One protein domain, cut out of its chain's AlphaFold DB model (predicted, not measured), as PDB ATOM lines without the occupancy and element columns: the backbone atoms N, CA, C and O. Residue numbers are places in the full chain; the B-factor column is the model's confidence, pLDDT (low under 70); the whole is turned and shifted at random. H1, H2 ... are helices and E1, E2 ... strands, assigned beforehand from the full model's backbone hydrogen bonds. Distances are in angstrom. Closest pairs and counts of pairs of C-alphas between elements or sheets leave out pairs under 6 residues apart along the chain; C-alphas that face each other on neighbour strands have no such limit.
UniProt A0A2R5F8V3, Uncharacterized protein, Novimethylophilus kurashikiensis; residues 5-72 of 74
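Overview. This is residues 5 to 72 of the 74 residues of an uncharacterized protein of Novimethylophilus kurashikiensis (UniProt A0A2R5F8V3). What is the main picture? H2 packs on a small ladder of two strands, E1 and E2, and H1 runs nearly side by side with H2, farther from the strands. The long stretch of residues 26 to 54, with no named element, loops from E1 to the end away from H1 and back to H2. What is it built of? The printed part has 68 residues, with two named helices and two named strands in the order H1, E1, H2, E2; the sheet is antiparallel, and the class is mixed, with 28 residues, under half, in named elements. How large is it? It is compact, with a radius of gyration of the C-alphas of 11.3 A and spans of 32 by 23 by 15 A.

Along the chain. Where are the strands? E1 is residues 21 to 25, 13.5 A long, from C-alpha 21 at (-12.880, -1.361, 23.508), and E2 is residues 68 to 71, 9.7 A, ending at C-alpha 71 at (-12.212, 1.886, 26.414). Where are the helices? H2 is residues 55 to 65, 15.4 A, and H1 is residues 5 to 12, 10.8 A, from C-alpha 5 at (-28.946, -8.459, 11.932).

Arrangement. How do the strands pair? E1 and E2 are antiparallel at 152 degrees, with N 22 and O 70 2.9 A apart and N 68 and O 24 2.8 A apart, within hydrogen-bond range. Where are the helices? The closest C-alphas of H2 and E2, those of Ala 62 and Val 68, are 5.9 A apart. H1 and H2 are close but not clearly touching, Val 10 to Thr 57 being their closest C-alphas at 6.9 A, with a shallow tilt of 15 degrees, opposite ways. H1 and E2 are apart. Are the helix backbones complete? In H1 and H2 every O i to N i+4 pair is within hydrogen-bond range.

Size, cuts and confidence. How far does it reach? The two C-alphas farthest apart, those of Ala 12 and Gly 41, are 32.8 A apart. Are there cuts or long links? The printed part has no cut, and the link from E1 to H2, 29 residues, is long. Where is confidence low? No printed residue is under 70, and the mean pLDDT of the printed part is 95.4.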
ATOM      1  N   GLU A   5     -28.572  -9.827  12.316       96.88
ATOM      2  CA  GLU A   5     -28.946  -8.459  11.932       96.88
ATOM      3  C   GLU A   5     -28.061  -7.414  12.624       96.88
ATOM      4  O   GLU A   5     -27.524  -6.520  11.972       96.88
ATOM      5  N   GLN A   6     -27.832  -7.566  13.932       97.06
ATOM      6  CA  GLN A   6     -26.959  -6.673  14.699       97.06
ATOM      7  C   GLN A   6     -25.498  -6.781  14.251       97.06
ATOM      8  O   GLN A   6     -24.781  -5.782  14.232       97.06
ATOM      9  N   ILE A   7     -25.048  -7.984  13.882       96.44
ATOM     10  CA  ILE A   7     -23.710  -8.218  13.333       96.44
ATOM     11  C   ILE A   7     -23.562  -7.483  12.002       96.44
ATOM     12  O   ILE A   7     -22.569  -6.777  11.815       96.44
ATOM     13  N   ALA A   8     -24.529  -7.615  11.091       97.12
ATOM     14  CA  ALA A   8     -24.505  -6.926   9.805       97.12
ATOM     15  C   ALA A   8     -24.483  -5.399   9.980       97.12
ATOM     16  O   ALA A   8     -23.666  -4.721   9.355       97.12
ATOM     17  N   GLU A   9     -25.313  -4.869  10.883       97.38
ATOM     18  CA  GLU A   9     -25.368  -3.440  11.203       97.38
ATOM     19  C   GLU A   9     -24.031  -2.925  11.756       97.38
ATOM     20  O   GLU A   9     -23.457  -1.974  11.231       97.38
ATOM     21  N   VAL A  10     -23.476  -3.592  12.771       95.81
ATOM     22  CA  VAL A  10     -22.194  -3.201  13.381       95.81
ATOM     23  C   VAL A  10     -21.043  -3.308  12.389       95.81
ATOM     24  O   VAL A  10     -20.152  -2.462  12.396       95.81
ATOM     25  N   THR A  11     -21.061  -4.325  11.526       95.25
ATOM     26  CA  THR A  11     -20.037  -4.511  10.491       95.25
ATOM     27  C   THR A  11     -20.055  -3.363   9.485       95.25
ATOM     28  O   THR A  11     -18.993  -2.883   9.095       95.25
ATOM     29  N   ALA A  12     -21.239  -2.874   9.104       96.88
ATOM     30  CA  ALA A  12     -21.378  -1.722   8.214       96.88
ATOM     31  C   ALA A  12     -20.876  -0.406   8.843       96.88
ATOM     32  O   ALA A  12     -20.469   0.503   8.122       96.88
ATOM     33  N   GLU A  13     -20.866  -0.309  10.173       96.06
ATOM     34  CA  GLU A  13     -20.397   0.861  10.929       96.06
ATOM     35  C   GLU A  13     -18.914   0.808  11.319       96.06
ATOM     36  O   GLU A  13     -18.390   1.757  11.914       96.06
ATOM     37  N   MET A  14     -18.223  -0.296  11.026       95.75
ATOM     38  CA  MET A  14     -16.816  -0.447  11.378       95.75
ATOM     39  C   MET A  14     -15.956   0.620  10.702       95.75
ATOM     40  O   MET A  14     -16.049   0.882   9.504       95.75
ATOM     41  N   VAL A  15     -15.039   1.190  11.481       96.06
ATOM     42  CA  VAL A  15     -14.081   2.188  11.014       96.06
ATOM     43  C   VAL A  15     -12.653   1.631  11.033       96.06
ATOM     44  O   VAL A  15     -12.288   0.873  11.939       96.06
ATOM     45  N   PRO A  16     -11.782   2.028  10.083       93.38
ATOM     46  CA  PRO A  16     -10.389   1.572  10.061       93.38
ATOM     47  C   PRO A  16      -9.584   1.962  11.309       93.38
ATOM     48  O   PRO A  16      -8.635   1.272  11.669       93.38
ATOM     49  N   LYS A  17      -9.949   3.072  11.961       92.25
ATOM     50  CA  LYS A  17      -9.296   3.602  13.168       92.25
ATOM     51  C   LYS A  17     -10.338   3.848  14.258       92.25
ATOM     52  O   LYS A  17     -10.771   4.981  14.459       92.25
ATOM     53  N   GLY A  18     -10.786   2.775  14.905       93.50
ATOM     54  CA  GLY A  18     -11.727   2.851  16.022       93.50
ATOM     55  C   GLY A  18     -11.044   3.169  17.352       93.50
ATOM     56  O   GLY A  18      -9.824   3.299  17.443       93.50
ATOM     57  N   THR A  19     -11.852   3.283  18.404       94.44
ATOM     58  CA  THR A  19     -11.362   3.331  19.783       94.44
ATOM     59  C   THR A  19     -11.314   1.904  20.330       94.44
ATOM     60  O   THR A  19     -12.355   1.243  20.341       94.44
ATOM     61  N   PRO A  20     -10.156   1.417  20.805       95.56
ATOM     62  CA  PRO A  20     -10.050   0.075  21.361       95.56
ATOM     63  C   PRO A  20     -11.001  -0.095  22.547       95.56
ATOM     64  O   PRO A  20     -10.968   0.690  23.498       95.56
ATOM     65  N   VAL A  21     -11.841  -1.125  22.503       96.94
ATOM     66  CA  VAL A  21     -12.880  -1.361  23.508       96.94
ATOM     67  C   VAL A  21     -12.955  -2.828  23.907       96.94
ATOM     68  O   VAL A  21     -12.761  -3.732  23.092       96.94
ATOM     69  N   ARG A  22     -13.269  -3.065  25.179       96.62
ATOM     70  CA  ARG A  22     -13.662  -4.367  25.727       96.62
ATOM     71  C   ARG A  22     -15.058  -4.251  26.311       96.62
ATOM     72  O   ARG A  22     -15.402  -3.211  26.858       96.62
ATOM     73  N   PHE A  23     -15.848  -5.313  26.257       97.56
ATOM     74  CA  PHE A  23     -17.189  -5.329  26.845       97.56
ATOM     75  C   PHE A  23     -17.183  -6.194  28.092       97.56
ATOM     76  O   PHE A  23     -16.730  -7.335  28.026       97.56
ATOM     77  N   GLN A  24     -17.656  -5.669  29.223       97.00
ATOM     78  CA  GLN A  24     -17.619  -6.376  30.502       97.00
ATOM     79  C   GLN A  24     -18.997  -6.563  31.132       97.00
ATOM     80  O   GLN A  24     -19.793  -5.632  31.205       97.00
ATOM     81  N   ILE A  25     -19.245  -7.761  31.665       96.00
ATOM     82  CA  ILE A  25     -20.404  -8.076  32.509       96.00
ATOM     83  C   ILE A  25     -19.874  -8.595  33.844       96.00
ATOM     84  O   ILE A  25     -19.182  -9.612  33.883       96.00
ATOM     85  N   GLY A  26     -20.170  -7.898  34.944       92.31
ATOM     86  CA  GLY A  26     -19.710  -8.302  36.281       92.31
ATOM     87  C   GLY A  26     -18.181  -8.379  36.422       92.31
ATOM     88  O   GLY A  26     -17.669  -9.222  37.157       92.31
ATOM     89  N   GLY A  27     -17.443  -7.540  35.683       91.75
ATOM     90  CA  GLY A  27     -15.973  -7.514  35.677       91.75
ATOM     91  C   GLY A  27     -15.304  -8.610  34.838       91.75
ATOM     92  O   GLY A  27     -14.086  -8.765  34.905       91.75
ATOM     93  N   GLN A  28     -16.069  -9.376  34.055       96.00
ATOM     94  CA  GLN A  28     -15.544 -10.343  33.090       96.00
ATOM     95  C   GLN A  28     -15.721  -9.813  31.672       96.00
ATOM     96  O   GLN A  28     -16.825  -9.412  31.304       96.00
ATOM     97  N   THR A  29     -14.651  -9.839  30.878       97.25
ATOM     98  CA  THR A  29     -14.717  -9.496  29.455       97.25
ATOM     99  C   THR A  29     -15.504 -10.557  28.697       97.25
ATOM    100  O   THR A  29     -15.331 -11.747  28.954       97.25
ATOM    101  N   ILE A  30     -16.367 -10.136  27.778       97.44
ATOM    102  CA  ILE A  30     -17.217 -11.029  26.995       97.44
ATOM    103  C   ILE A  30     -16.835 -11.029  25.517       97.44
ATOM    104  O   ILE A  30     -16.428 -10.012  24.949       97.44
ATOM    105  N   ASN A  31     -17.028 -12.175  24.875       97.12
ATOM    106  CA  ASN A  31     -17.106 -12.255  23.426       97.12
ATOM    107  C   ASN A  31     -18.506 -11.788  22.988       97.12
ATOM    108  O   ASN A  31     -19.506 -12.379  23.392       97.12
ATOM    109  N   ILE A  32     -18.605 -10.724  22.186       96.50
ATOM    110  CA  ILE A  32     -19.908 -10.166  21.781       96.50
ATOM    111  C   ILE A  32     -20.642 -11.074  20.788       96.50
ATOM    112  O   ILE A  32     -21.871 -11.048  20.737       96.50
ATOM    113  N   MET A  33     -19.901 -11.923  20.070       95.50
ATOM    114  CA  MET A  33     -20.434 -12.862  19.084       95.50
ATOM    115  C   MET A  33     -21.000 -14.117  19.748       95.50
ATOM    116  O   MET A  33     -22.072 -14.572  19.376       95.50
ATOM    117  N   THR A  34     -20.316 -14.664  20.758       95.38
ATOM    118  CA  THR A  34     -20.725 -15.930  21.403       95.38
ATOM    119  C   THR A  34     -21.402 -15.735  22.760       95.38
ATOM    120  O   THR A  34     -22.072 -16.630  23.260       95.38
ATOM    121  N   GLY A  35     -21.248 -14.566  23.387       93.88
ATOM    122  CA  GLY A  35     -21.692 -14.308  24.761       93.88
ATOM    123  C   GLY A  35     -20.812 -14.952  25.840       93.88
ATOM    124  O   GLY A  35     -21.082 -14.768  27.028       93.88
ATOM    125  N   GLU A  36     -19.761 -15.679  25.456       96.56
ATOM    126  CA  GLU A  36     -18.856 -16.333  26.398       96.56
ATOM    127  C   GLU A  36     -18.096 -15.308  27.240       96.56
ATOM    128  O   GLU A  36     -17.585 -14.304  26.736       96.56
ATOM    129  N   LYS A  37     -18.002 -15.581  28.543       96.50
ATOM    130  CA  LYS A  37     -17.274 -14.748  29.502       96.50
ATOM    131  C   LYS A  37     -15.860 -15.289  29.674       96.50
ATOM    132  O   LYS A  37     -15.678 -16.457  30.003       96.50
ATOM    133  N   GLN A  38     -14.861 -14.427  29.535       96.12
ATOM    134  CA  GLN A  38     -13.487 -14.755  29.898       96.12
ATOM    135  C   GLN A  38     -13.347 -14.914  31.418       96.12
ATOM    136  O   GLN A  38     -14.117 -14.351  32.205       96.12
ATOM    137  N   ALA A  39     -12.340 -15.680  31.840       93.81
ATOM    138  CA  ALA A  39     -12.051 -15.904  33.251       93.81
ATOM    139  C   ALA A  39     -11.839 -14.581  34.005       93.81
ATOM    140  O   ALA A  39     -11.190 -13.651  33.517       93.81
ATOM    141  N   LYS A  40     -12.381 -14.497  35.222       90.50
ATOM    142  CA  LYS A  40     -12.189 -13.332  36.089       90.50
ATOM    143  C   LYS A  40     -10.707 -13.199  36.458       90.50
ATOM    144  O   LYS A  40     -10.066 -14.190  36.786       90.50
ATOM    145  N   GLY A  41     -10.174 -11.978  36.416       86.88
ATOM    146  CA  GLY A  41      -8.773 -11.707  36.763       86.88
ATOM    147  C   GLY A  41      -7.752 -12.105  35.691       86.88
ATOM    148  O   GLY A  41      -6.554 -12.033  35.952       86.88
ATOM    149  N   ILE A  42      -8.194 -12.493  34.488       92.31
ATOM    150  CA  ILE A  42      -7.285 -12.701  33.356       92.31
ATOM    151  C   ILE A  42      -6.497 -11.413  33.064       92.31
ATOM    152  O   ILE A  42      -7.062 -10.312  33.076       92.31
ATOM    153  N   ASN A  43      -5.196 -11.559  32.795       91.88
ATOM    154  CA  ASN A  43      -4.335 -10.438  32.423       91.88
ATOM    155  C   ASN A  43      -4.954  -9.677  31.239       91.88
ATOM    156  O   ASN A  43      -5.409 -10.291  30.272       91.88
ATOM    157  N   VAL A  44      -4.964  -8.343  31.325       90.00
ATOM    158  CA  VAL A  44      -5.577  -7.454  30.329       90.00
ATOM    159  C   VAL A  44      -5.059  -7.732  28.918       90.00
ATOM    160  O   VAL A  44      -5.853  -7.683  27.987       90.00
ATOM    161  N   MET A  45      -3.786  -8.108  28.746       91.00
ATOM    162  CA  MET A  45      -3.220  -8.397  27.420       91.00
ATOM    163  C   MET A  45      -3.851  -9.608  26.718       91.00
ATOM    164  O   MET A  45      -3.757  -9.722  25.502       91.00
ATOM    165  N   TYR A  46      -4.499 -10.500  27.473       93.12
ATOM    166  CA  TYR A  46      -5.219 -11.664  26.948       93.12
ATOM    167  C   TYR A  46      -6.737 -11.442  26.869       93.12
ATOM    168  O   TYR A  46      -7.489 -12.365  26.542       93.12
ATOM    169  N   GLN A  47      -7.222 -10.245  27.209       94.62
ATOM    170  CA  GLN A  47      -8.642  -9.935  27.094       94.62
ATOM    171  C   GLN A  47      -9.030  -9.679  25.636       94.62
ATOM    172  O   GLN A  47      -8.212  -9.248  24.830       94.62
ATOM    173  N   ILE A  48     -10.293  -9.926  25.294       95.81
ATOM    174  CA  ILE A  48     -10.817  -9.636  23.955       95.81
ATOM    175  C   ILE A  48     -10.957  -8.123  23.786       95.81
ATOM    176  O   ILE A  48     -11.674  -7.483  24.556       95.81
ATOM    177  N   PHE A  49     -10.308  -7.580  22.757       95.94
ATOM    178  CA  PHE A  49     -10.432  -6.190  22.324       95.94
ATOM    179  C   PHE A  49     -11.039  -6.102  20.930       95.94
ATOM    180  O   PHE A  49     -10.705  -6.891  20.047       95.94
ATOM    181  N   TYR A  50     -11.844  -5.068  20.722       95.69
ATOM    182  CA  TYR A  50     -12.349  -4.667  19.417       95.69
ATOM    183  C   TYR A  50     -11.760  -3.303  19.063       95.69
ATOM    184  O   TYR A  50     -11.785  -2.387  19.882       95.69
ATOM    185  N   TRP A  51     -11.212  -3.180  17.855       95.75
ATOM    186  CA  TRP A  51     -10.380  -2.036  17.447       95.75
ATOM    187  C   TRP A  51     -11.042  -1.139  16.400       95.75
ATOM    188  O   TRP A  51     -10.536  -0.064  16.086       95.75
ATOM    189  N   ASN A  52     -12.174  -1.574  15.853       96.81
ATOM    190  CA  ASN A  52     -12.799  -0.960  14.684       96.81
ATOM    191  C   ASN A  52     -14.143  -0.301  14.993       96.81
ATOM    192  O   ASN A  52     -14.893   0.009  14.076       96.81
ATOM    193  N   PHE A  53     -14.459  -0.072  16.268       96.44
ATOM    194  CA  PHE A  53     -15.710   0.567  16.670       96.44
ATOM    195  C   PHE A  53     -15.485   2.015  17.091       96.44
ATOM    196  O   PHE A  53     -14.483   2.360  17.720       96.44
ATOM    197  N   THR A  54     -16.448   2.873  16.766       96.69
ATOM    198  CA  THR A  54     -16.560   4.205  17.370       96.69
ATOM    199  C   THR A  54     -17.068   4.078  18.815       96.69
ATOM    200  O   THR A  54     -17.580   3.026  19.220       96.69
ATOM    201  N   LYS A  55     -16.967   5.148  19.622       96.31
ATOM    202  CA  LYS A  55     -17.575   5.178  20.969       96.31
ATOM    203  C   LYS A  55     -19.105   5.010  20.912       96.31
ATOM    204  O   LYS A  55     -19.683   4.395  21.807       96.31
ATOM    205  N   GLU A  56     -19.740   5.499  19.847       97.12
ATOM    206  CA  GLU A  56     -21.180   5.372  19.600       97.12
ATOM    207  C   GLU A  56     -21.574   3.923  19.296       97.12
ATOM    208  O   GLU A  56     -22.355   3.334  20.044       97.12
ATOM    209  N   THR A  57     -20.946   3.299  18.291       97.69
ATOM    210  CA  THR A  57     -21.170   1.885  17.950       97.69
ATOM    211  C   THR A  57     -20.881   0.984  19.152       97.69
ATOM    212  O   THR A  57     -21.644   0.066  19.443       97.69
ATOM    213  N   SER A  58     -19.837   1.288  19.931       97.94
ATOM    214  CA  SER A  58     -19.536   0.558  21.169       97.94
ATOM    215  C   SER A  58     -20.655   0.685  22.205       97.94
ATOM    216  O   SER A  58     -21.058  -0.311  22.799       97.94
ATOM    217  N   SER A  59     -21.191   1.888  22.419       97.69
ATOM    218  CA  SER A  59     -22.302   2.110  23.357       97.69
ATOM    219  C   SER A  59     -23.560   1.351  22.932       97.69
ATOM    220  O   SER A  59     -24.223   0.742  23.770       97.69
ATOM    221  N   LYS A  60     -23.842   1.315  21.628       97.81
ATOM    222  CA  LYS A  60     -24.951   0.549  21.057       97.81
ATOM    223  C   LYS A  60     -24.792  -0.959  21.280       97.81
ATOM    224  O   LYS A  60     -25.690  -1.595  21.826       97.81
ATOM    225  N   ILE A  61     -23.621  -1.520  20.956       97.81
ATOM    226  CA  ILE A  61     -23.308  -2.937  21.214       97.81
ATOM    227  C   ILE A  61     -23.484  -3.260  22.697       97.81
ATOM    228  O   ILE A  61     -24.116  -4.258  23.042       97.81
ATOM    229  N   ALA A  62     -22.948  -2.411  23.577       97.38
ATOM    230  CA  ALA A  62     -23.021  -2.586  25.021       97.38
ATOM    231  C   ALA A  62     -24.469  -2.672  25.530       97.38
ATOM    232  O   ALA A  62     -24.767  -3.542  26.349       97.38
ATOM    233  N   GLN A  63     -25.369  -1.831  25.009       97.44
ATOM    234  CA  GLN A  63     -26.796  -1.879  25.336       97.44
ATOM    235  C   GLN A  63     -27.437  -3.202  24.910       97.44
ATOM    236  O   GLN A  63     -28.136  -3.819  25.710       97.44
ATOM    237  N   TRP A  64     -27.164  -3.675  23.691       97.19
ATOM    238  CA  TRP A  64     -27.731  -4.934  23.199       97.19
ATOM    239  C   TRP A  64     -27.280  -6.154  23.995       97.19
ATOM    240  O   TRP A  64     -28.069  -7.067  24.230       97.19
ATOM    241  N   VAL A  65     -26.017  -6.184  24.423       95.56
ATOM    242  CA  VAL A  65     -25.458  -7.341  25.140       95.56
ATOM    243  C   VAL A  65     -25.528  -7.206  26.665       95.56
ATOM    244  O   VAL A  65     -25.116  -8.129  27.365       95.56
ATOM    245  N   GLY A  66     -26.034  -6.082  27.187       96.31
ATOM    246  CA  GLY A  66     -26.111  -5.812  28.625       96.31
ATOM    247  C   GLY A  66     -24.740  -5.704  29.301       96.31
ATOM    248  O   GLY A  66     -24.571  -6.163  30.431       96.31
ATOM    249  N   ALA A  67     -23.747  -5.148  28.603       97.19
ATOM    250  CA  ALA A  67     -22.379  -4.991  29.094       97.19
ATOM    251  C   ALA A  67     -22.003  -3.524  29.322       97.19
ATOM    252  O   ALA A  67     -22.677  -2.604  28.873       97.19
ATOM    253  N   VAL A  68     -20.878  -3.311  29.999       97.06
ATOM    254  CA  VAL A  68     -20.220  -2.009  30.132       97.06
ATOM    255  C   VAL A  68     -19.062  -1.943  29.131       97.06
ATOM    256  O   VAL A  68     -18.205  -2.835  29.161       97.06
ATOM    257  N   PRO A  69     -18.999  -0.931  28.246       97.44
ATOM    258  CA  PRO A  69     -17.854  -0.733  27.375       97.44
ATOM    259  C   PRO A  69     -16.697  -0.122  28.178       97.44
ATOM    260  O   PRO A  69     -16.845   0.902  28.840       97.44
ATOM    261  N   VAL A  70     -15.531  -0.754  28.109       96.12
ATOM    262  CA  VAL A  70     -14.284  -0.305  28.729       96.12
ATOM    263  C   VAL A  70     -13.320   0.063  27.615       96.12
ATOM    264  O   VAL A  70     -12.775  -0.812  26.937       96.12
ATOM    265  N   PHE A  71     -13.132   1.361  27.412       95.25
ATOM    266  CA  PHE A  71     -12.212   1.886  26.414       95.25
ATOM    267  C   PHE A  71     -10.783   1.876  26.952       95.25
ATOM    268  O   PHE A  71     -10.546   2.178  28.121       95.25
ATOM    269  N   SER A  72      -9.830   1.534  26.094       86.62
ATOM    270  CA  SER A  72      -8.420   1.790  26.360       86.62
ATOM    271  C   SER A  72      -8.041   3.064  25.624       86.62
ATOM    272  O   SER A  72      -7.912   3.063  24.402       86.62
TER     273      SER A  72